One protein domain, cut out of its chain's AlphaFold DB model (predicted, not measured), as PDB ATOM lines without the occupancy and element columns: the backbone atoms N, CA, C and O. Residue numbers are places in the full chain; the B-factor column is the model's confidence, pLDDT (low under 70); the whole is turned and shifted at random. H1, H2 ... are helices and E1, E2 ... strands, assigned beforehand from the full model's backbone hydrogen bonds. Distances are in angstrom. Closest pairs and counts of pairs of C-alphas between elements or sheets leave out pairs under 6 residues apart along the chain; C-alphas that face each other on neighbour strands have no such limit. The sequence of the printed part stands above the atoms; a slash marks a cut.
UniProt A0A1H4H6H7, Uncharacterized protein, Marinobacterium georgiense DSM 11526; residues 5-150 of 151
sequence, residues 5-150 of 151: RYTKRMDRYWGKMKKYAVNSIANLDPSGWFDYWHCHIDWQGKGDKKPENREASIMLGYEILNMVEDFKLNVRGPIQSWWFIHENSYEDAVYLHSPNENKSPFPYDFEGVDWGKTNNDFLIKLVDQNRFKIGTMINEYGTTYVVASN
ATOM      1  N   ARG A   5      58.199 140.377  38.576       94.81
ATOM      2  CA  ARG A   5      57.943 141.727  38.039       94.81
ATOM      3  C   ARG A   5      56.461 142.075  38.135       94.81
ATOM      4  O   ARG A   5      56.135 143.192  38.542       94.81
ATOM      5  N   TYR A   6      55.588 141.121  37.814       95.25
ATOM      6  CA  TYR A   6      54.145 141.249  37.990       95.25
ATOM      7  C   TYR A   6      53.768 141.547  39.442       95.25
ATOM      8  O   TYR A   6      53.105 142.552  39.687       95.25
ATOM      9  N   THR A   7      54.255 140.736  40.384       94.56
ATOM     10  CA  THR A   7      53.968 140.881  41.823       94.56
ATOM     11  C   THR A   7      54.339 142.282  42.302       94.56
ATOM     12  O   THR A   7      53.483 143.047  42.730       94.56
ATOM     13  N   LYS A   8      55.579 142.712  42.032       96.38
ATOM     14  CA  LYS A   8      56.064 144.041  42.429       96.38
ATOM     15  C   LYS A   8      55.247 145.185  41.815       96.38
ATOM     16  O   LYS A   8      55.208 146.284  42.364       96.38
ATOM     17  N   ARG A   9      54.671 144.989  40.623       97.38
ATOM     18  CA  ARG A   9      53.789 145.978  39.981       97.38
ATOM     19  C   ARG A   9      52.435 146.045  40.685       97.38
ATOM     20  O   ARG A   9      51.936 147.153  40.855       97.38
ATOM     21  N   MET A  10      51.879 144.903  41.081       98.06
ATOM     22  CA  MET A  10      50.629 144.850  41.835       98.06
ATOM     23  C   MET A  10      50.792 145.431  43.239       98.06
ATOM     24  O   MET A  10      49.978 146.262  43.620       98.06
ATOM     25  N   ASP A  11      51.900 145.160  43.932       97.56
ATOM     26  CA  ASP A  11      52.185 145.773  45.241       97.56
ATOM     27  C   ASP A  11      52.202 147.306  45.162       97.56
ATOM     28  O   ASP A  11      51.604 148.002  45.982       97.56
ATOM     29  N   ARG A  12      52.849 147.861  44.125       98.44
ATOM     30  CA  ARG A  12      52.850 149.315  43.884       98.44
ATOM     31  C   ARG A  12      51.453 149.851  43.594       98.44
ATOM     32  O   ARG A  12      51.144 150.971  43.991       98.44
ATOM     33  N   TYR A  13      50.639 149.085  42.874       98.56
ATOM     34  CA  TYR A  13      49.269 149.468  42.565       98.56
ATOM     35  C   TYR A  13      48.406 149.515  43.828       98.56
ATOM     36  O   TYR A  13      47.816 150.554  44.114       98.56
ATOM     37  N   TRP A  14      48.415 148.453  44.633       98.50
ATOM     38  CA  TRP A  14      47.639 148.388  45.872       98.50
ATOM     39  C   TRP A  14      48.119 149.398  46.914       98.50
ATOM     40  O   TRP A  14      47.298 150.067  47.536       98.50
ATOM     41  N   GLY A  15      49.431 149.635  47.021       98.62
ATOM     42  CA  GLY A  15      49.967 150.719  47.850       98.62
ATOM     43  C   GLY A  15      49.485 152.108  47.411       98.62
ATOM     44  O   GLY A  15      49.229 152.974  48.248       98.62
ATOM     45  N   LYS A  16      49.300 152.320  46.101       98.62
ATOM     46  CA  LYS A  16      48.710 153.553  45.562       98.62
ATOM     47  C   LYS A  16      47.223 153.668  45.915       98.62
ATOM     48  O   LYS A  16      46.810 154.742  46.341       98.62
ATOM     49  N   MET A  17      46.442 152.594  45.757       98.69
ATOM     50  CA  MET A  17      45.010 152.579  46.100       98.69
ATOM     51  C   MET A  17      44.797 152.850  47.589       98.69
ATOM     52  O   MET A  17      44.032 153.739  47.949       98.69
ATOM     53  N   LYS A  18      45.584 152.195  48.449       98.69
ATOM     54  CA  LYS A  18      45.596 152.453  49.891       98.69
ATOM     55  C   LYS A  18      45.888 153.915  50.214       98.69
ATOM     56  O   LYS A  18      45.167 154.522  50.997       98.69
ATOM     57  N   LYS A  19      46.915 154.508  49.595       98.56
ATOM     58  CA  LYS A  19      47.245 155.926  49.812       98.56
ATOM     59  C   LYS A  19      46.100 156.852  49.396       98.56
ATOM     60  O   LYS A  19      45.862 157.845  50.076       98.56
ATOM     61  N   TYR A  20      45.402 156.543  48.302       98.12
ATOM     62  CA  TYR A  20      44.212 157.302  47.922       98.12
ATOM     63  C   TYR A  20      43.111 157.184  48.967       98.12
ATOM     64  O   TYR A  20      42.620 158.216  49.403       98.12
ATOM     65  N   ALA A  21      42.789 155.975  49.426       98.25
ATOM     66  CA  ALA A  21      41.771 155.779  50.451       98.25
ATOM     67  C   ALA A  21      42.102 156.512  51.760       98.25
ATOM     68  O   ALA A  21      41.269 157.256  52.268       98.25
ATOM     69  N   VAL A  22      43.343 156.390  52.252       98.50
ATOM     70  CA  VAL A  22      43.819 157.106  53.450       98.50
ATOM     71  C   VAL A  22      43.647 158.616  53.292       98.50
ATOM     72  O   VAL A  22      43.106 159.266  54.179       98.50
ATOM     73  N   ASN A  23      44.066 159.175  52.155       98.19
ATOM     74  CA  ASN A  23      43.922 160.606  51.901       98.19
ATOM     75  C   ASN A  23      42.449 161.028  51.803       98.19
ATOM     76  O   ASN A  23      42.093 162.089  52.304       98.19
ATOM     77  N   SER A  24      41.600 160.224  51.161       97.25
ATOM     78  CA  SER A  24      40.173 160.521  51.038       97.25
ATOM     79  C   SER A  24      39.485 160.545  52.403       97.25
ATOM     80  O   SER A  24      38.733 161.475  52.665       97.25
ATOM     81  N   ILE A  25      39.787 159.580  53.280       98.00
ATOM     82  CA  ILE A  25      39.230 159.510  54.642       98.00
ATOM     83  C   ILE A  25      39.774 160.647  55.517       98.00
ATOM     84  O   ILE A  25      39.011 161.298  56.220       98.00
ATOM     85  N   ALA A  26      41.077 160.939  55.448       96.81
ATOM     86  CA  ALA A  26      41.700 161.993  56.255       96.81
ATOM     87  C   ALA A  26      41.174 163.407  55.942       96.81
ATOM     88  O   ALA A  26      41.292 164.299  56.778       96.81
ATOM     89  N   ASN A  27      40.611 163.613  54.749       96.88
ATOM     90  CA  ASN A  27      40.017 164.883  54.333       96.88
ATOM     91  C   ASN A  27      38.522 165.001  54.675       96.88
ATOM     92  O   ASN A  27      37.913 166.018  54.343       96.88
ATOM     93  N   LEU A  28      37.913 163.980  55.285       97.12
ATOM     94  CA  LEU A  28      36.519 164.049  55.713       97.12
ATOM     95  C   LEU A  28      36.366 164.976  56.920       97.12
ATOM     96  O   LEU A  28      37.149 164.922  57.867       97.12
ATOM     97  N   ASP A  29      35.312 165.789  56.901       96.31
ATOM     98  CA  ASP A  29      34.915 166.606  58.042       96.31
ATOM     99  C   ASP A  29      34.003 165.786  58.972       96.31
ATOM    100  O   ASP A  29      32.877 165.466  58.586       96.31
ATOM    101  N   PRO A  30      34.435 165.447  60.203       95.88
ATOM    102  CA  PRO A  30      33.613 164.683  61.142       95.88
ATOM    103  C   PRO A  30      32.395 165.459  61.674       95.88
ATOM    104  O   PRO A  30      31.528 164.871  62.322       95.88
ATOM    105  N   SER A  31      32.327 166.773  61.440       95.38
ATOM    106  CA  SER A  31      31.158 167.600  61.753       95.38
ATOM    107  C   SER A  31      30.170 167.736  60.589       95.38
ATOM    108  O   SER A  31      29.075 168.264  60.788       95.38
ATOM    109  N   GLY A  32      30.544 167.250  59.401       93.25
ATOM    110  CA  GLY A  32      29.707 167.259  58.209       93.25
ATOM    111  C   GLY A  32      28.684 166.123  58.168       93.25
ATOM    112  O   GLY A  32      28.593 165.284  59.065       93.25
ATOM    113  N   TRP A  33      27.915 166.097  57.080       95.19
ATOM    114  CA  TRP A  33      27.006 165.009  56.730       95.19
ATOM    115  C   TRP A  33      27.516 164.247  55.502       95.19
ATOM    116  O   TRP A  33      28.268 164.779  54.685       95.19
ATOM    117  N   PHE A  34      27.085 162.996  55.362       96.94
ATOM    118  CA  PHE A  34      27.531 162.080  54.318       96.94
ATOM    119  C   PHE A  34      26.329 161.572  53.529       96.94
ATOM    120  O   PHE A  34      25.497 160.826  54.042       96.94
ATOM    121  N   ASP A  35      26.239 161.957  52.262       97.19
ATOM    122  CA  ASP A  35      25.211 161.474  51.342       97.19
ATOM    123  C   ASP A  35      25.827 160.444  50.393       97.19
ATOM    124  O   ASP A  35      26.420 160.805  49.378       97.19
ATOM    125  N   TYR A  36      25.791 159.170  50.802       97.50
ATOM    126  CA  TYR A  36      26.446 158.055  50.110       97.50
ATOM    127  C   TYR A  36      27.892 158.353  49.682       97.50
ATOM    128  O   TYR A  36      28.325 157.972  48.587       97.50
ATOM    129  N   TRP A  37      28.662 159.031  50.545       97.88
ATOM    130  CA  TRP A  37      30.095 159.190  50.305       97.88
ATOM    131  C   TRP A  37      30.709 157.806  50.149       97.88
ATOM    132  O   TRP A  37      30.354 156.895  50.897       97.88
ATOM    133  N   HIS A  38      31.630 157.639  49.205       98.25
ATOM    134  CA  HIS A  38      32.268 156.351  49.009       98.25
ATOM    135  C   HIS A  38      33.697 156.443  48.495       98.25
ATOM    136  O   HIS A  38      34.115 157.412  47.859       98.25
ATOM    137  N   CYS A  39      34.444 155.380  48.771       98.00
ATOM    138  CA  CYS A  39      35.801 155.181  48.305       98.00
ATOM    139  C   CYS A  39      35.894 153.859  47.543       98.00
ATOM    140  O   CYS A  39      35.736 152.789  48.131       98.00
ATOM    141  N   HIS A  40      36.179 153.945  46.242       98.25
ATOM    142  CA  HIS A  40      36.463 152.773  45.422       98.25
ATOM    143  C   HIS A  40      37.789 152.121  45.806       98.25
ATOM    144  O   HIS A  40      38.792 152.804  46.048       98.25
ATOM    145  N   ILE A  41      37.799 150.788  45.785       98.38
ATOM    146  CA  ILE A  41      38.958 149.981  46.180       98.38
ATOM    147  C   ILE A  41      39.928 149.785  45.010       98.38
ATOM    148  O   ILE A  41      41.150 149.843  45.184       98.38
ATOM    149  N   ASP A  42      39.392 149.612  43.798       98.25
ATOM    150  CA  ASP A  42      40.161 149.310  42.593       98.25
ATOM    151  C   ASP A  42      39.748 150.162  41.384       98.25
ATOM    152  O   ASP A  42      39.062 149.726  40.466       98.25
ATOM    153  N   TRP A  43      40.288 151.374  41.309       96.25
ATOM    154  CA  TRP A  43      40.011 152.328  40.226       96.25
ATOM    155  C   TRP A  43      40.354 151.857  38.802       96.25
ATOM    156  O   TRP A  43      40.070 152.570  37.840       96.25
ATOM    157  N   GLN A  44      41.037 150.723  38.625       97.38
ATOM    158  CA  GLN A  44      41.462 150.241  37.309       97.38
ATOM    159  C   GLN A  44      41.105 148.776  37.030       97.38
ATOM    160  O   GLN A  44      41.743 148.189  36.135       97.38
ATOM    161  N   GLY A  45      40.186 148.185  37.801       97.62
ATOM    162  CA  GLY A  45      39.719 146.803  37.633       97.62
ATOM    163  C   GLY A  45      40.863 145.787  37.530       97.62
ATOM    164  O   GLY A  45      40.908 144.944  36.631       97.62
ATOM    165  N   LYS A  46      41.915 145.947  38.339       98.00
ATOM    166  CA  LYS A  46      43.057 145.020  38.366       98.00
ATOM    167  C   LYS A  46      42.747 143.738  39.138       98.00
ATOM    168  O   LYS A  46      43.396 142.728  38.843       98.00
ATOM    169  N   GLY A  47      41.796 143.777  40.064       97.56
ATOM    170  CA  GLY A  47      41.258 142.669  40.838       97.56
ATOM    171  C   GLY A  47      40.698 141.586  39.930       97.56
ATOM    172  O   GLY A  47      41.017 140.419  40.113       97.56
ATOM    173  N   ASP A  48      40.023 141.983  38.855       97.81
ATOM    174  CA  ASP A  48      39.365 141.051  37.923       97.81
ATOM    175  C   ASP A  48      40.354 140.275  37.040       97.81
ATOM    176  O   ASP A  48      39.995 139.329  36.344       97.81
ATOM    177  N   LYS A  49      41.639 140.657  37.045       96.88
ATOM    178  CA  LYS A  49      42.638 140.055  36.149       96.88
ATOM    179  C   LYS A  49      43.134 138.696  36.615       96.88
ATOM    180  O   LYS A  49      43.607 137.930  35.775       96.88
ATOM    181  N   LYS A  50      43.157 138.458  37.930       95.88
ATOM    182  CA  LYS A  50      43.678 137.235  38.556       95.88
ATOM    183  C   LYS A  50      43.068 137.030  39.946       95.88
ATOM    184  O   LYS A  50      42.906 138.027  40.649       95.88
ATOM    185  N   PRO A  51      42.854 135.780  40.391       95.69
ATOM    186  CA  PRO A  51      42.325 135.493  41.726       95.69
ATOM    187  C   PRO A  51      43.098 136.180  42.858       95.69
ATOM    188  O   PRO A  51      42.497 136.795  43.730       95.69
ATOM    189  N   GLU A  52      44.429 136.195  42.803       95.75
ATOM    190  CA  GLU A  52      45.248 136.774  43.875       95.75
ATOM    191  C   GLU A  52      45.158 138.309  43.917       95.75
ATOM    192  O   GLU A  52      45.323 138.928  44.966       95.75
ATOM    193  N   ASN A  53      44.857 138.947  42.780       97.62
ATOM    194  CA  ASN A  53      44.547 140.373  42.765       97.62
ATOM    195  C   ASN A  53      43.161 140.641  43.345       97.62
ATOM    196  O   ASN A  53      42.980 141.666  43.998       97.62
ATOM    197  N   ARG A  54      42.193 139.754  43.086       97.75
ATOM    198  CA  ARG A  54      40.851 139.857  43.657       97.75
ATOM    199  C   ARG A  54      40.919 139.755  45.176       97.75
ATOM    200  O   ARG A  54      40.383 140.624  45.853       97.75
ATOM    201  N   GLU A  55      41.666 138.785  45.699       97.56
ATOM    202  CA  GLU A  55      41.934 138.650  47.136       97.56
ATOM    203  C   GLU A  55      42.622 139.895  47.707       97.56
ATOM    204  O   GLU A  55      42.182 140.413  48.728       97.56
ATOM    205  N   ALA A  56      43.642 140.438  47.029       98.06
ATOM    206  CA  ALA A  56      44.304 141.667  47.472       98.06
ATOM    207  C   ALA A  56      43.362 142.885  47.491       98.06
ATOM    208  O   ALA A  56      43.423 143.689  48.422       98.06
ATOM    209  N   SER A  57      42.476 143.005  46.496       98.44
ATOM    210  CA  SER A  57      41.424 144.029  46.458       98.44
ATOM    211  C   SER A  57      40.493 143.875  47.658       98.44
ATOM    212  O   SER A  57      40.266 144.832  48.389       98.44
ATOM    213  N   ILE A  58      40.019 142.656  47.920       98.50
ATOM    214  CA  ILE A  58      39.110 142.363  49.034       98.50
ATOM    215  C   ILE A  58      39.802 142.640  50.383       98.50
ATOM    216  O   ILE A  58      39.234 143.301  51.248       98.50
ATOM    217  N   MET A  59      41.063 142.239  50.559       98.69
ATOM    218  CA  MET A  59      41.831 142.559  51.770       98.69
ATOM    219  C   MET A  59      41.965 144.068  51.998       98.69
ATOM    220  O   MET A  59      41.794 144.537  53.123       98.69
ATOM    221  N   LEU A  60      42.245 144.832  50.937       98.75
ATOM    222  CA  LEU A  60      42.319 146.288  51.021       98.75
ATOM    223  C   LEU A  60      40.949 146.907  51.338       98.75
ATOM    224  O   LEU A  60      40.881 147.830  52.146       98.75
ATOM    225  N   GLY A  61      39.867 146.389  50.754       98.75
ATOM    226  CA  GLY A  61      38.503 146.822  51.060       98.75
ATOM    227  C   GLY A  61      38.154 146.650  52.536       98.75
ATOM    228  O   GLY A  61      37.651 147.583  53.159       98.75
ATOM    229  N   TYR A  62      38.528 145.517  53.134       98.75
ATOM    230  CA  TYR A  62      38.337 145.297  54.566       98.75
ATOM    231  C   TYR A  62      39.192 146.234  55.435       98.75
ATOM    232  O   TYR A  62      38.711 146.748  56.446       98.75
ATOM    233  N   GLU A  63      40.439 146.515  55.043       98.69
ATOM    234  CA  GLU A  63      41.265 147.517  55.730       98.69
ATOM    235  C   GLU A  63      40.616 148.913  55.672       98.69
ATOM    236  O   GLU A  63      40.543 149.604  56.687       98.69
ATOM    237  N   ILE A  64      40.092 149.308  54.509       98.75
ATOM    238  CA  ILE A  64      39.407 150.594  54.319       98.75
ATOM    239  C   ILE A  64      38.127 150.675  55.149       98.75
ATOM    240  O   ILE A  64      37.901 151.696  55.795       98.75
ATOM    241  N   LEU A  65      37.333 149.603  55.202       98.75
ATOM    242  CA  LEU A  65      36.147 149.541  56.056       98.75
ATOM    243  C   LEU A  65      36.506 149.768  57.530       98.75
ATOM    244  O   LEU A  65      35.834 150.539  58.205       98.75
ATOM    245  N   ASN A  66      37.593 149.166  58.022       98.56
ATOM    246  CA  ASN A  66      38.053 149.389  59.395       98.56
ATOM    247  C   ASN A  66      38.502 150.839  59.640       98.56
ATOM    248  O   ASN A  66      38.130 151.412  60.658       98.56
ATOM    249  N   MET A  67      39.225 151.460  58.701       98.38
ATOM    250  CA  MET A  67      39.585 152.883  58.812       98.38
ATOM    251  C   MET A  67      38.345 153.788  58.867       98.38
ATOM    252  O   MET A  67      38.334 154.793  59.577       98.38
ATOM    253  N   VAL A  68      37.296 153.435  58.122       97.94
ATOM    254  CA  VAL A  68      36.011 154.139  58.147       97.94
ATOM    255  C   VAL A  68      35.270 153.917  59.471       97.94
ATOM    256  O   VAL A  68      34.725 154.877  60.016       97.94
ATOM    257  N   GLU A  69      35.295 152.706  60.037       97.81
ATOM    258  CA  GLU A  69      34.772 152.455  61.390       97.81
ATOM    259  C   GLU A  69      35.471 153.310  62.445       97.81
ATOM    260  O   GLU A  69      34.802 153.907  63.287       97.81
ATOM    261  N   ASP A  70      36.797 153.420  62.378       97.50
ATOM    262  CA  ASP A  70      37.564 154.246  63.310       97.50
ATOM    263  C   ASP A  70      37.233 155.737  63.138       97.50
ATOM    264  O   ASP A  70      37.089 156.471  64.119       97.50
ATOM    265  N   PHE A  71      37.050 156.199  61.895       97.19
ATOM    266  CA  PHE A  71      36.621 157.570  61.611       97.19
ATOM    267  C   PHE A  71      35.252 157.883  62.233       97.19
ATOM    268  O   PHE A  71      35.101 158.938  62.857       97.19
ATOM    269  N   LYS A  72      34.282 156.959  62.133       96.06
ATOM    270  CA  LYS A  72      32.920 157.126  62.679       96.06
ATOM    271  C   LYS A  72      32.905 157.457  64.170       96.06
ATOM    272  O   LYS A  72      32.012 158.177  64.602       96.06
ATOM    273  N   LEU A  73      33.894 157.001  64.943       95.50
ATOM    274  CA  LEU A  73      34.006 157.305  66.378       95.50
ATOM    275  C   LEU A  73      34.147 158.808  66.674       95.50
ATOM    276  O   LEU A  73      33.867 159.242  67.790       95.50
ATOM    277  N   ASN A  74      34.572 159.601  65.687       96.25
ATOM    278  CA  ASN A  74      34.735 161.049  65.811       96.25
ATOM    279  C   ASN A  74      33.536 161.841  65.265       96.25
ATOM    280  O   ASN A  74      33.474 163.056  65.462       96.25
ATOM    281  N   VAL A  75      32.599 161.182  64.576       95.69
ATOM    282  CA  VAL A  75      31.436 161.832  63.964       95.69
ATOM    283  C   VAL A  75      30.361 162.086  65.015       95.69
ATOM    284  O   VAL A  75      30.072 161.244  65.866       95.69
ATOM    285  N   ARG A  76      29.736 163.265  64.959       91.56
ATOM    286  CA  ARG A  76      28.614 163.601  65.841       91.56
ATOM    287  C   ARG A  76      27.296 163.135  65.230       91.56
ATOM    288  O   ARG A  76      26.889 163.632  64.188       91.56
ATOM    289  N   GLY A  77      26.586 162.272  65.948       92.50
ATOM    290  CA  GLY A  77      25.257 161.806  65.552       92.50
ATOM    291  C   GLY A  77      25.282 160.472  64.801       92.50
ATOM    292  O   GLY A  77      26.302 159.784  64.789       92.50
ATOM    293  N   PRO A  78      24.138 160.057  64.235       95.44
ATOM    294  CA  PRO A  78      24.014 158.754  63.602       95.44
ATOM    295  C   PRO A  78      24.755 158.712  62.263       95.44
ATOM    296  O   PRO A  78      24.612 159.600  61.423       95.44
ATOM    297  N   ILE A  79      25.514 157.639  62.057       97.19
ATOM    298  CA  ILE A  79      26.266 157.385  60.832       97.19
ATOM    299  C   ILE A  79      26.311 155.883  60.551       97.19
ATOM    300  O   ILE A  79      26.475 155.063  61.457       97.19
ATOM    301  N   GLN A  80      26.170 155.528  59.283       97.31
ATOM    302  CA  GLN A  80      26.301 154.178  58.765       97.31
ATOM    303  C   GLN A  80      27.517 154.067  57.861       97.31
ATOM    304  O   GLN A  80      27.952 155.030  57.231       97.31
ATOM    305  N   SER A  81      28.020 152.849  57.780       98.00
ATOM    306  CA  SER A  81      29.077 152.427  56.877       98.00
ATOM    307  C   SER A  81      28.773 151.019  56.408       98.00
ATOM    308  O   SER A  81      28.151 150.215  57.112       98.00
ATOM    309  N   TRP A  82      29.220 150.727  55.201       98.69
ATOM    310  CA  TRP A  82      29.203 149.384  54.658       98.69
ATOM    311  C   TRP A  82      30.206 149.293  53.523       98.69
ATOM    312  O   TRP A  82      30.768 150.288  53.067       98.69
ATOM    313  N   TRP A  83      30.423 148.078  53.062       98.75
ATOM    314  CA  TRP A  83      31.268 147.771  51.933       98.75
ATOM    315  C   TRP A  83      30.483 146.917  50.951       98.75
ATOM    316  O   TRP A  83      29.977 145.852  51.312       98.75
ATOM    317  N   PHE A  84      30.378 147.401  49.717       98.44
ATOM    318  CA  PHE A  84      29.884 146.623  48.593       98.44
ATOM    319  C   PHE A  84      31.040 145.990  47.835       98.44
ATOM    320  O   PHE A  84      32.053 146.634  47.553       98.44
ATOM    321  N   ILE A  85      30.858 144.712  47.520       98.44
ATOM    322  CA  ILE A  85      31.806 143.876  46.795       98.44
ATOM    323  C   ILE A  85      31.041 143.291  45.620       98.44
ATOM    324  O   ILE A  85      30.260 142.353  45.799       98.44
ATOM    325  N   HIS A  86      31.230 143.865  44.438       96.94
ATOM    326  CA  HIS A  86      30.513 143.427  43.246       96.94
ATOM    327  C   HIS A  86      31.275 142.309  42.523       96.94
ATOM    328  O   HIS A  86      32.354 141.885  42.937       96.94
ATOM    329  N   GLU A  87      30.739 141.800  41.421       94.69
ATOM    330  CA  GLU A  87      31.473 140.869  40.560       94.69
ATOM    331  C   GLU A  87      32.676 141.557  39.901       94.69
ATOM    332  O   GLU A  87      33.738 140.945  39.765       94.69
ATOM    333  N   ASN A  88      32.534 142.847  39.577       96.56
ATOM    334  CA  ASN A  88      33.596 143.674  39.018       96.56
ATOM    335  C   ASN A  88      34.301 144.480  40.111       96.56
ATOM    336  O   ASN A  88      33.706 145.352  40.741       96.56
ATOM    337  N   SER A  89      35.605 144.263  40.273       97.56
ATOM    338  CA  SER A  89      36.419 144.911  41.308       97.56
ATOM    339  C   SER A  89      36.414 146.436  41.268       97.56
ATOM    340  O   SER A  89      36.598 147.066  42.307       97.56
ATOM    341  N   TYR A  90      36.178 147.043  40.103       97.31
ATOM    342  CA  TYR A  90      36.105 148.501  40.000       97.31
ATOM    343  C   TYR A  90      34.873 149.103  40.686       97.31
ATOM    344  O   TYR A  90      34.898 150.280  41.040       97.31
ATOM    345  N   GLU A  91      33.824 148.308  40.897       97.25
ATOM    346  CA  GLU A  91      32.594 148.732  41.570       97.25
ATOM    347  C   GLU A  91      32.630 148.471  43.073       97.25
ATOM    348  O   GLU A  91      31.765 148.962  43.796       97.25
ATOM    349  N   ASP A  92      33.651 147.766  43.570       98.31
ATOM    350  CA  ASP A  92      33.852 147.634  45.004       98.31
ATOM    351  C   ASP A  92      34.067 149.017  45.627       98.31
ATOM    352  O   ASP A  92      34.971 149.766  45.224       98.31
ATOM    353  N   ALA A  93      33.290 149.328  46.662       98.50
ATOM    354  CA  ALA A  93      33.412 150.589  47.375       98.50
ATOM    355  C   ALA A  93      32.957 150.487  48.833       98.50
ATOM    356  O   ALA A  93      31.995 149.793  49.168       98.50
ATOM    357  N   VAL A  94      33.663 151.209  49.702       98.81
ATOM    358  CA  VAL A  94      33.261 151.441  51.095       98.81
ATOM    359  C   VAL A  94      32.496 152.752  51.163       98.81
ATOM    360  O   VAL A  94      32.944 153.742  50.589       98.81
ATOM    361  N   TYR A  95      31.381 152.754  51.884       98.62
ATOM    362  CA  TYR A  95      30.436 153.858  51.968       98.62
ATOM    363  C   TYR A  95      30.368 154.456  53.375       98.62
ATOM    364  O   TYR A  95      30.584 153.764  54.372       98.62
ATOM    365  N   LEU A  96      30.006 155.738  53.432       98.00
ATOM    366  CA  LEU A  96      29.533 156.453  54.612       98.00
ATOM    367  C   LEU A  96      28.207 157.138  54.296       98.00
ATOM    368  O   LEU A  96      28.064 157.795  53.262       98.00
ATOM    369  N   HIS A  97      27.261 157.032  55.223       97.94
ATOM    370  CA  HIS A  97      25.977 157.706  55.106       97.94
ATOM    371  C   HIS A  97      25.482 158.220  56.452       97.94
ATOM    372  O   HIS A  97      25.602 157.538  57.465       97.94
ATOM    373  N   SER A  98      24.904 159.412  56.468       97.44
ATOM    374  CA  SER A  98      24.261 160.021  57.630       97.44
ATOM    375  C   SER A  98      22.983 160.738  57.186       97.44
ATOM    376  O   SER A  98      22.805 160.985  55.986       97.44
ATOM    377  N   PRO A  99      22.118 161.167  58.124       96.88
ATOM    378  CA  PRO A  99      21.138 162.200  57.821       96.88
ATOM    379  C   PRO A  99      21.839 163.398  57.179       96.88
ATOM    380  O   PRO A  99      22.934 163.786  57.596       96.88
ATOM    381  N   ASN A 100      21.227 163.942  56.137       94.69
ATOM    382  CA  ASN A 100      21.815 164.969  55.289       94.69
ATOM    383  C   ASN A 100      20.728 165.910  54.761       94.69
ATOM    384  O   ASN A 100      19.533 165.604  54.792       94.69
ATOM    385  N   GLU A 101      21.152 167.063  54.253       93.88
ATOM    386  CA  GLU A 101      20.246 168.090  53.728       93.88
ATOM    387  C   GLU A 101      19.617 167.714  52.381       93.88
ATOM    388  O   GLU A 101      18.554 168.236  52.035       93.88
ATOM    389  N   ASN A 102      20.216 166.764  51.656       94.75
ATOM    390  CA  ASN A 102      19.694 166.260  50.385       94.75
ATOM    391  C   ASN A 102      18.445 165.382  50.565       94.75
ATOM    392  O   ASN A 102      17.802 165.025  49.579       94.75
ATOM    393  N   LYS A 103      18.054 165.084  51.815       91.75
ATOM    394  CA  LYS A 103      16.879 164.271  52.177       91.75
ATOM    395  C   LYS A 103      16.928 162.851  51.615       91.75
ATOM    396  O   LYS A 103      15.882 162.215  51.473       91.75
ATOM    397  N   SER A 104      18.127 162.349  51.333       96.06
ATOM    398  CA  SER A 104      18.322 160.934  51.048       96.06
ATOM    399  C   SER A 104      17.832 160.100  52.241       96.06
ATOM    400  O   SER A 104      18.101 160.485  53.385       96.06
ATOM    401  N   PRO A 105      17.107 158.988  52.009       96.50
ATOM    402  CA  PRO A 105      16.619 158.134  53.084       96.50
ATOM    403  C   PRO A 105      17.762 157.651  53.975       96.50
ATOM    404  O   PRO A 105      18.725 157.071  53.487       96.50
ATOM    405  N   PHE A 106      17.624 157.883  55.280       96.50
ATOM    406  CA  PHE A 106      18.539 157.384  56.295       96.50
ATOM    407  C   PHE A 106      17.739 156.670  57.397       96.50
ATOM    408  O   PHE A 106      16.765 157.250  57.893       96.50
ATOM    409  N   PRO A 107      18.153 155.473  57.849       96.19
ATOM    410  CA  PRO A 107      19.294 154.689  57.365       96.19
ATOM    411  C   PRO A 107      19.113 154.167  55.931       96.19
ATOM    412  O   PRO A 107      17.984 154.055  55.458       96.19
ATOM    413  N   TYR A 108      20.216 153.797  55.272       96.56
ATOM    414  CA  TYR A 108      20.149 152.920  54.105       96.56
ATOM    415  C   TYR A 108      19.560 151.576  54.551       96.56
ATOM    416  O   TYR A 108      20.016 150.981  55.536       96.56
ATOM    417  N   ASP A 109      18.504 151.139  53.872       95.12
ATOM    418  CA  ASP A 109      17.658 150.020  54.297       95.12
ATOM    419  C   ASP A 109      18.185 148.647  53.868       95.12
ATOM    420  O   ASP A 109      17.744 147.630  54.406       95.12
ATOM    421  N   PHE A 110      19.171 148.619  52.964       95.81
ATOM    422  CA  PHE A 110      19.711 147.395  52.380       95.81
ATOM    423  C   PHE A 110      18.614 146.518  51.752       95.81
ATOM    424  O   PHE A 110      18.645 145.289  51.888       95.81
ATOM    425  N   GLU A 111      17.632 147.137  51.088       95.19
ATOM    426  CA  GLU A 111      16.575 146.411  50.384       95.19
ATOM    427  C   GLU A 111      17.171 145.352  49.436       95.19
ATOM    428  O   GLU A 111      18.088 145.615  48.658       95.19
ATOM    429  N   GLY A 112      16.674 144.114  49.534       95.06
ATOM    430  CA  GLY A 112      17.141 142.987  48.720       95.06
ATOM    431  C   GLY A 112      18.393 142.263  49.235       95.06
ATOM    432  O   GLY A 112      18.802 141.278  48.618       95.06
ATOM    433  N   VAL A 113      18.988 142.683  50.360       97.38
ATOM    434  CA  VAL A 113      20.116 141.964  50.977       97.38
ATOM    435  C   VAL A 113      19.624 140.796  51.837       97.38
ATOM    436  O   VAL A 113      18.927 140.978  52.836       97.38
ATOM    437  N   ASP A 114      20.065 139.586  51.497       96.88
ATOM    438  CA  ASP A 114      19.871 138.374  52.296       96.88
ATOM    439  C   ASP A 114      21.042 138.206  53.282       96.88
ATOM    440  O   ASP A 114      22.153 137.800  52.917       96.88
ATOM    441  N   TRP A 115      20.819 138.594  54.540       96.31
ATOM    442  CA  TRP A 115      21.836 138.562  55.595       96.31
ATOM    443  C   TRP A 115      22.134 137.139  56.075       96.31
ATOM    444  O   TRP A 115      21.240 136.315  56.250       96.31
ATOM    445  N   GLY A 116      23.409 136.851  56.342       90.62
ATOM    446  CA  GLY A 116      23.864 135.526  56.773       90.62
ATOM    447  C   GLY A 116      23.984 134.512  55.632       90.62
ATOM    448  O   GLY A 116      24.473 133.405  55.857       90.62
ATOM    449  N   LYS A 117      23.602 134.883  54.404       84.88
ATOM    450  CA  LYS A 117      23.866 134.096  53.200       84.88
ATOM    451  C   LYS A 117      25.004 134.719  52.408       84.88
ATOM    452  O   LYS A 117      24.887 135.823  51.887       84.88
ATOM    453  N   THR A 118      26.105 133.989  52.291       87.56
ATOM    454  CA  THR A 118      27.191 134.271  51.350       87.56
ATOM    455  C   THR A 118      27.889 132.959  50.998       87.56
ATOM    456  O   THR A 118      28.063 132.092  51.851       87.56
ATOM    457  N   ASN A 119      28.247 132.789  49.729       89.62
ATOM    458  CA  ASN A 119      29.049 131.673  49.221       89.62
ATOM    459  C   ASN A 119      30.529 132.068  49.030       89.62
ATOM    460  O   ASN A 119      31.294 131.326  48.418       89.62
ATOM    461  N   ASN A 120      30.937 133.239  49.532       92.88
ATOM    462  CA  ASN A 120      32.305 133.731  49.431       92.88
ATOM    463  C   ASN A 120      33.109 133.359  50.685       92.88
ATOM    464  O   ASN A 120      33.255 134.153  51.615       92.88
ATOM    465  N   ASP A 121      33.665 132.146  50.691       94.31
ATOM    466  CA  ASP A 121      34.458 131.609  51.807       94.31
ATOM    467  C   ASP A 121      35.634 132.503  52.218       94.31
ATOM    468  O   ASP A 121      36.018 132.527  53.389       94.31
ATOM    469  N   PHE A 122      36.237 133.213  51.262       96.06
ATOM    470  CA  PHE A 122      37.345 134.118  51.551       96.06
ATOM    471  C   PHE A 122      36.867 135.304  52.393       96.06
ATOM    472  O   PHE A 122      37.477 135.618  53.415       96.06
ATOM    473  N   LEU A 123      35.735 135.904  52.018       95.69
ATOM    474  CA  LEU A 123      35.133 137.009  52.758       95.69
ATOM    475  C   LEU A 123      34.704 136.585  54.171       95.69
ATOM    476  O   LEU A 123      35.012 137.286  55.132       95.69
ATOM    477  N   ILE A 124      34.073 135.412  54.305       95.69
ATOM    478  CA  ILE A 124      33.638 134.838  55.595       95.69
ATOM    479  C   ILE A 124      34.814 134.680  56.569       95.69
ATOM    480  O   ILE A 124      34.657 134.910  57.767       95.69
ATOM    481  N   LYS A 125      35.984 134.269  56.062       97.06
ATOM    482  CA  LYS A 125      37.203 134.067  56.863       97.06
ATOM    483  C   LYS A 125      37.929 135.370  57.190       97.06
ATOM    484  O   LYS A 125      38.593 135.441  58.218       97.06
ATOM    485  N   LEU A 126      37.858 136.358  56.298       97.94
ATOM    486  CA  LEU A 126      38.549 137.637  56.449       97.94
ATOM    487  C   LEU A 126      37.840 138.569  57.439       97.94
ATOM    488  O   LEU A 126      38.498 139.245  58.228       97.94
ATOM    489  N   VAL A 127      36.510 138.640  57.361       97.62
ATOM    490  CA  VAL A 127      35.700 139.612  58.102       97.62
ATOM    491  C   VAL A 127      35.446 139.134  59.532       97.62
ATOM    492  O   VAL A 127      35.027 138.001  59.756       97.62
ATOM    493  N   ASP A 128      35.645 140.023  60.509       97.25
ATOM    494  CA  ASP A 128      35.277 139.764  61.903       97.25
ATOM    495  C   ASP A 128      33.755 139.810  62.071       97.25
ATOM    496  O   ASP A 128      33.146 140.880  62.163       97.25
ATOM    497  N   GLN A 129      33.145 138.631  62.137       94.31
ATOM    498  CA  GLN A 129      31.693 138.481  62.215       94.31
ATOM    499  C   GLN A 129      31.094 138.938  63.556       94.31
ATOM    500  O   GLN A 129      29.882 139.121  63.661       94.31
ATOM    501  N   ASN A 130      31.919 139.188  64.582       95.81
ATOM    502  CA  ASN A 130      31.442 139.816  65.820       95.81
ATOM    503  C   ASN A 130      31.172 141.313  65.626       95.81
ATOM    504  O   ASN A 130      30.339 141.891  66.322       95.81
ATOM    505  N   ARG A 131      31.869 141.941  64.674       96.12
ATOM    506  CA  ARG A 131      31.763 143.374  64.372       96.12
ATOM    507  C   ARG A 131      30.872 143.653  63.171       96.12
ATOM    508  O   ARG A 131      30.204 144.684  63.139       96.12
ATOM    509  N   PHE A 132      30.860 142.747  62.200       97.88
ATOM    510  CA  PHE A 132      30.165 142.940  60.936       97.88
ATOM    511  C   PHE A 132      29.271 141.756  60.587       97.88
ATOM    512  O   PHE A 132      29.608 140.602  60.843       97.88
ATOM    513  N   LYS A 133      28.174 142.044  59.896       96.75
ATOM    514  CA  LYS A 133      27.351 141.051  59.208       96.75
ATOM    515  C   LYS A 133      27.676 141.053  57.722       96.75
ATOM    516  O   LYS A 133      27.987 142.094  57.141       96.75
ATOM    517  N   ILE A 134      27.566 139.876  57.116       97.88
ATOM    518  CA  ILE A 134      27.755 139.674  55.680       97.88
ATOM    519  C   ILE A 134      26.409 139.279  55.079       97.88
ATOM    520  O   ILE A 134      25.699 138.438  55.634       97.88
ATOM    521  N   GLY A 135      26.050 139.890  53.961       97.31
ATOM    522  CA  GLY A 135      24.867 139.542  53.189       97.31
ATOM    523  C   GLY A 135      25.173 139.470  51.703       97.31
ATOM    524  O   GLY A 135      26.252 139.869  51.256       97.31
ATOM    525  N   THR A 136      24.210 138.965  50.946       97.81
ATOM    526  CA  THR A 136      24.279 138.923  49.484       97.81
ATOM    527  C   THR A 136      23.025 139.555  48.905       97.81
ATOM    528  O   THR A 136      21.920 139.277  49.362       97.81
ATOM    529  N   MET A 137      23.202 140.385  47.888       95.94
ATOM    530  CA  MET A 137      22.137 140.937  47.062       95.94
ATOM    531  C   MET A 137      22.344 140.456  45.631       95.94
ATOM    532  O   MET A 137      23.465 140.476  45.125       95.94
ATOM    533  N   ILE A 138      21.264 140.019  44.988       95.38
ATOM    534  CA  ILE A 138      21.264 139.608  43.583       95.38
ATOM    535  C   ILE A 138      20.172 140.402  42.879       95.38
ATOM    536  O   ILE A 138      19.013 140.362  43.293       95.38
ATOM    537  N   ASN A 139      20.540 141.119  41.825       91.31
ATOM    538  CA  ASN A 139      19.608 141.876  40.994       91.31
ATOM    539  C   ASN A 139      20.015 141.791  39.511       91.31
ATOM    540  O   ASN A 139      20.874 140.995  39.132       91.31
ATOM    541  N   GLU A 140      19.381 142.594  38.657       92.44
ATOM    542  CA  GLU A 140      19.645 142.634  37.211       92.44
ATOM    543  C   GLU A 140      21.077 143.055  36.830       92.44
ATOM    544  O   GLU A 140      21.508 142.782  35.710       92.44
ATOM    545  N   TYR A 141      21.819 143.674  37.753       89.25
ATOM    546  CA  TYR A 141      23.203 144.114  37.558       89.25
ATOM    547  C   TYR A 141      24.243 143.084  38.022       89.25
ATOM    548  O   TYR A 141      25.411 143.229  37.668       89.25
ATOM    549  N   GLY A 142      23.830 142.035  38.745       93.62
ATOM    550  CA  GLY A 142      24.702 140.947  39.193       93.62
ATOM    551  C   GLY A 142      24.605 140.655  40.690       93.62
ATOM    552  O   GLY A 142      23.606 140.961  41.351       93.62
ATOM    553  N   THR A 143      25.652 140.012  41.211       95.69
ATOM    554  CA  THR A 143      25.793 139.659  42.630       95.69
ATOM    555  C   THR A 143      26.657 140.677  43.373       95.69
ATOM    556  O   THR A 143      27.830 140.869  43.052       95.69
ATOM    557  N   THR A 144      26.121 141.250  44.448       97.25
ATOM    558  CA  THR A 144      26.870 142.102  45.382       97.25
ATOM    559  C   THR A 144      26.909 141.449  46.754       97.25
ATOM    560  O   THR A 144      25.864 141.196  47.356       97.25
ATOM    561  N   TYR A 145      28.106 141.228  47.299       98.25
ATOM    562  CA  TYR A 145      28.246 140.961  48.729       98.25
ATOM    563  C   TYR A 145      28.279 142.277  49.494       98.25
ATOM    564  O   TYR A 145      28.882 143.259  49.055       98.25
ATOM    565  N   VAL A 146      27.646 142.278  50.659       98.19
ATOM    566  CA  VAL A 146      27.536 143.445  51.524       98.19
ATOM    567  C   VAL A 146      28.144 143.112  52.872       98.19
ATOM    568  O   VAL A 146      27.734 142.142  53.504       98.19
ATOM    569  N   VAL A 147      29.091 143.927  53.328       98.44
ATOM    570  CA  VAL A 147      29.606 143.880  54.702       98.44
ATOM    571  C   VAL A 147      29.185 145.158  55.408       98.44
ATOM    572  O   VAL A 147      29.550 146.245  54.973       98.44
ATOM    573  N   ALA A 148      28.417 145.046  56.485       97.50
ATOM    574  CA  ALA A 148      27.931 146.194  57.253       97.50
ATOM    575  C   ALA A 148      28.133 145.957  58.750       97.50
ATOM    576  O   ALA A 148      28.143 144.806  59.191       97.50
ATOM    577  N   SER A 149      28.295 147.025  59.535       92.69
ATOM    578  CA  SER A 149      28.423 146.906  60.993       92.69
ATOM    579  C   SER A 149      27.194 146.211  61.586       92.69
ATOM    580  O   SER A 149      26.065 146.394  61.115       92.69
ATOM    581  N   ASN A 150      27.416 145.404  62.620       86.50
ATOM    582  CA  ASN A 150      26.326 144.887  63.438       86.50
ATOM    583  C   ASN A 150      25.601 146.073  64.103       86.50
ATOM    584  O   ASN A 150      26.244 147.052  64.484       86.50
TER     585      ASN A 150
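This is residues 5 to 150 of the 151 residues of an uncharacterized protein of Marinobacterium georgiense DSM 11526 (UniProt A0A1H4H6H7). What does one see first? A twisted sheet of five strands has two long helices side by side over one face, in two layers: H2 lies over E3 and E2, and H1 packs on H2 and on the edge strand E1. A long link, residues 98 to 120, leads from E3 to the short helix H3 and on its way pairs, at residues 114 to 115, with the other edge strand, E4. What is it made of? The printed part has 146 residues, with three named helices and five named strands in the order H1 E1 H2 E2 E3 H3 E4 E5; the sheet runs E1 E3 E2 E5 E4, antiparallel throughout, and the class is mixed, helices and strands. It is compact, with a radius of gyration of the C-alphas of 15.2 A and spans of 47 by 33 by 30 A.

Where does the first helix stand? H1, residues 5 to 26, touches H2, residues 51 to 72, running the same way at a shallow tilt of 17 degrees; their closest C-alphas, those of Ala 21 and Ile 64, are 6.9 A apart. How does H2 stand to the sheet? H2 is on the sheet at a height of 8.3 A, over E3, residues 93 to 97, and E2, residues 80 to 85, along the strands at 3 degrees to E2 on the local plane; the closest C-alphas of H2 and E3 are those of Leu 65 and Val 94, 6.0 A apart. E1, residues 37 to 40, H2 and E2 form a split strand-helix-strand unit, two strands running the same way with E3 between them in the sheet, and its crossover is right-handed. Which backbone atoms pair across the sheet? Within hydrogen-bond range are N 37 and O 96 of E1 and E3, 3.0 A, and N 84 and O 93 of the hairpin E2 and E3, 2.9 A. E5, residues 142 to 149, pairs with E2 through N 83 and O 147, 2.8 A, and with E4, residues 132 to 139, in a hairpin through N 135 and O 146, 2.8 A. What of the last helix? H3, residues 121 to 126, only grazes the sheet and touches residues 55 to 62 of H2 alone, at a steep tilt of 41 degrees, with the C-alphas of Met 59 and Leu 126 closest at 7.5 A. In H1, H2 and H3 every O i to N i+4 pair is within hydrogen-bond range.

Where does the first element begin? H1 begins at C-alpha 5, (57.943, 141.727, 38.039), and is 31.7 A long; E1 is 10.3 A long and H2 31.6 A. How long are the later elements? E2 is 16.7 A long, E3 12.9 A, H3 8.6 A, E4 22.6 A and E5 22.9 A, ending at C-alpha 149, (28.423, 146.906, 60.993).

How far does it reach? The two C-alphas farthest apart, those of Arg 5 and Lys 103, are 48.9 A apart. Is anything cut, long or uncertain? The printed part has no cut, the link from E3 to H3 is long, and no printed residue has a pLDDT under 70.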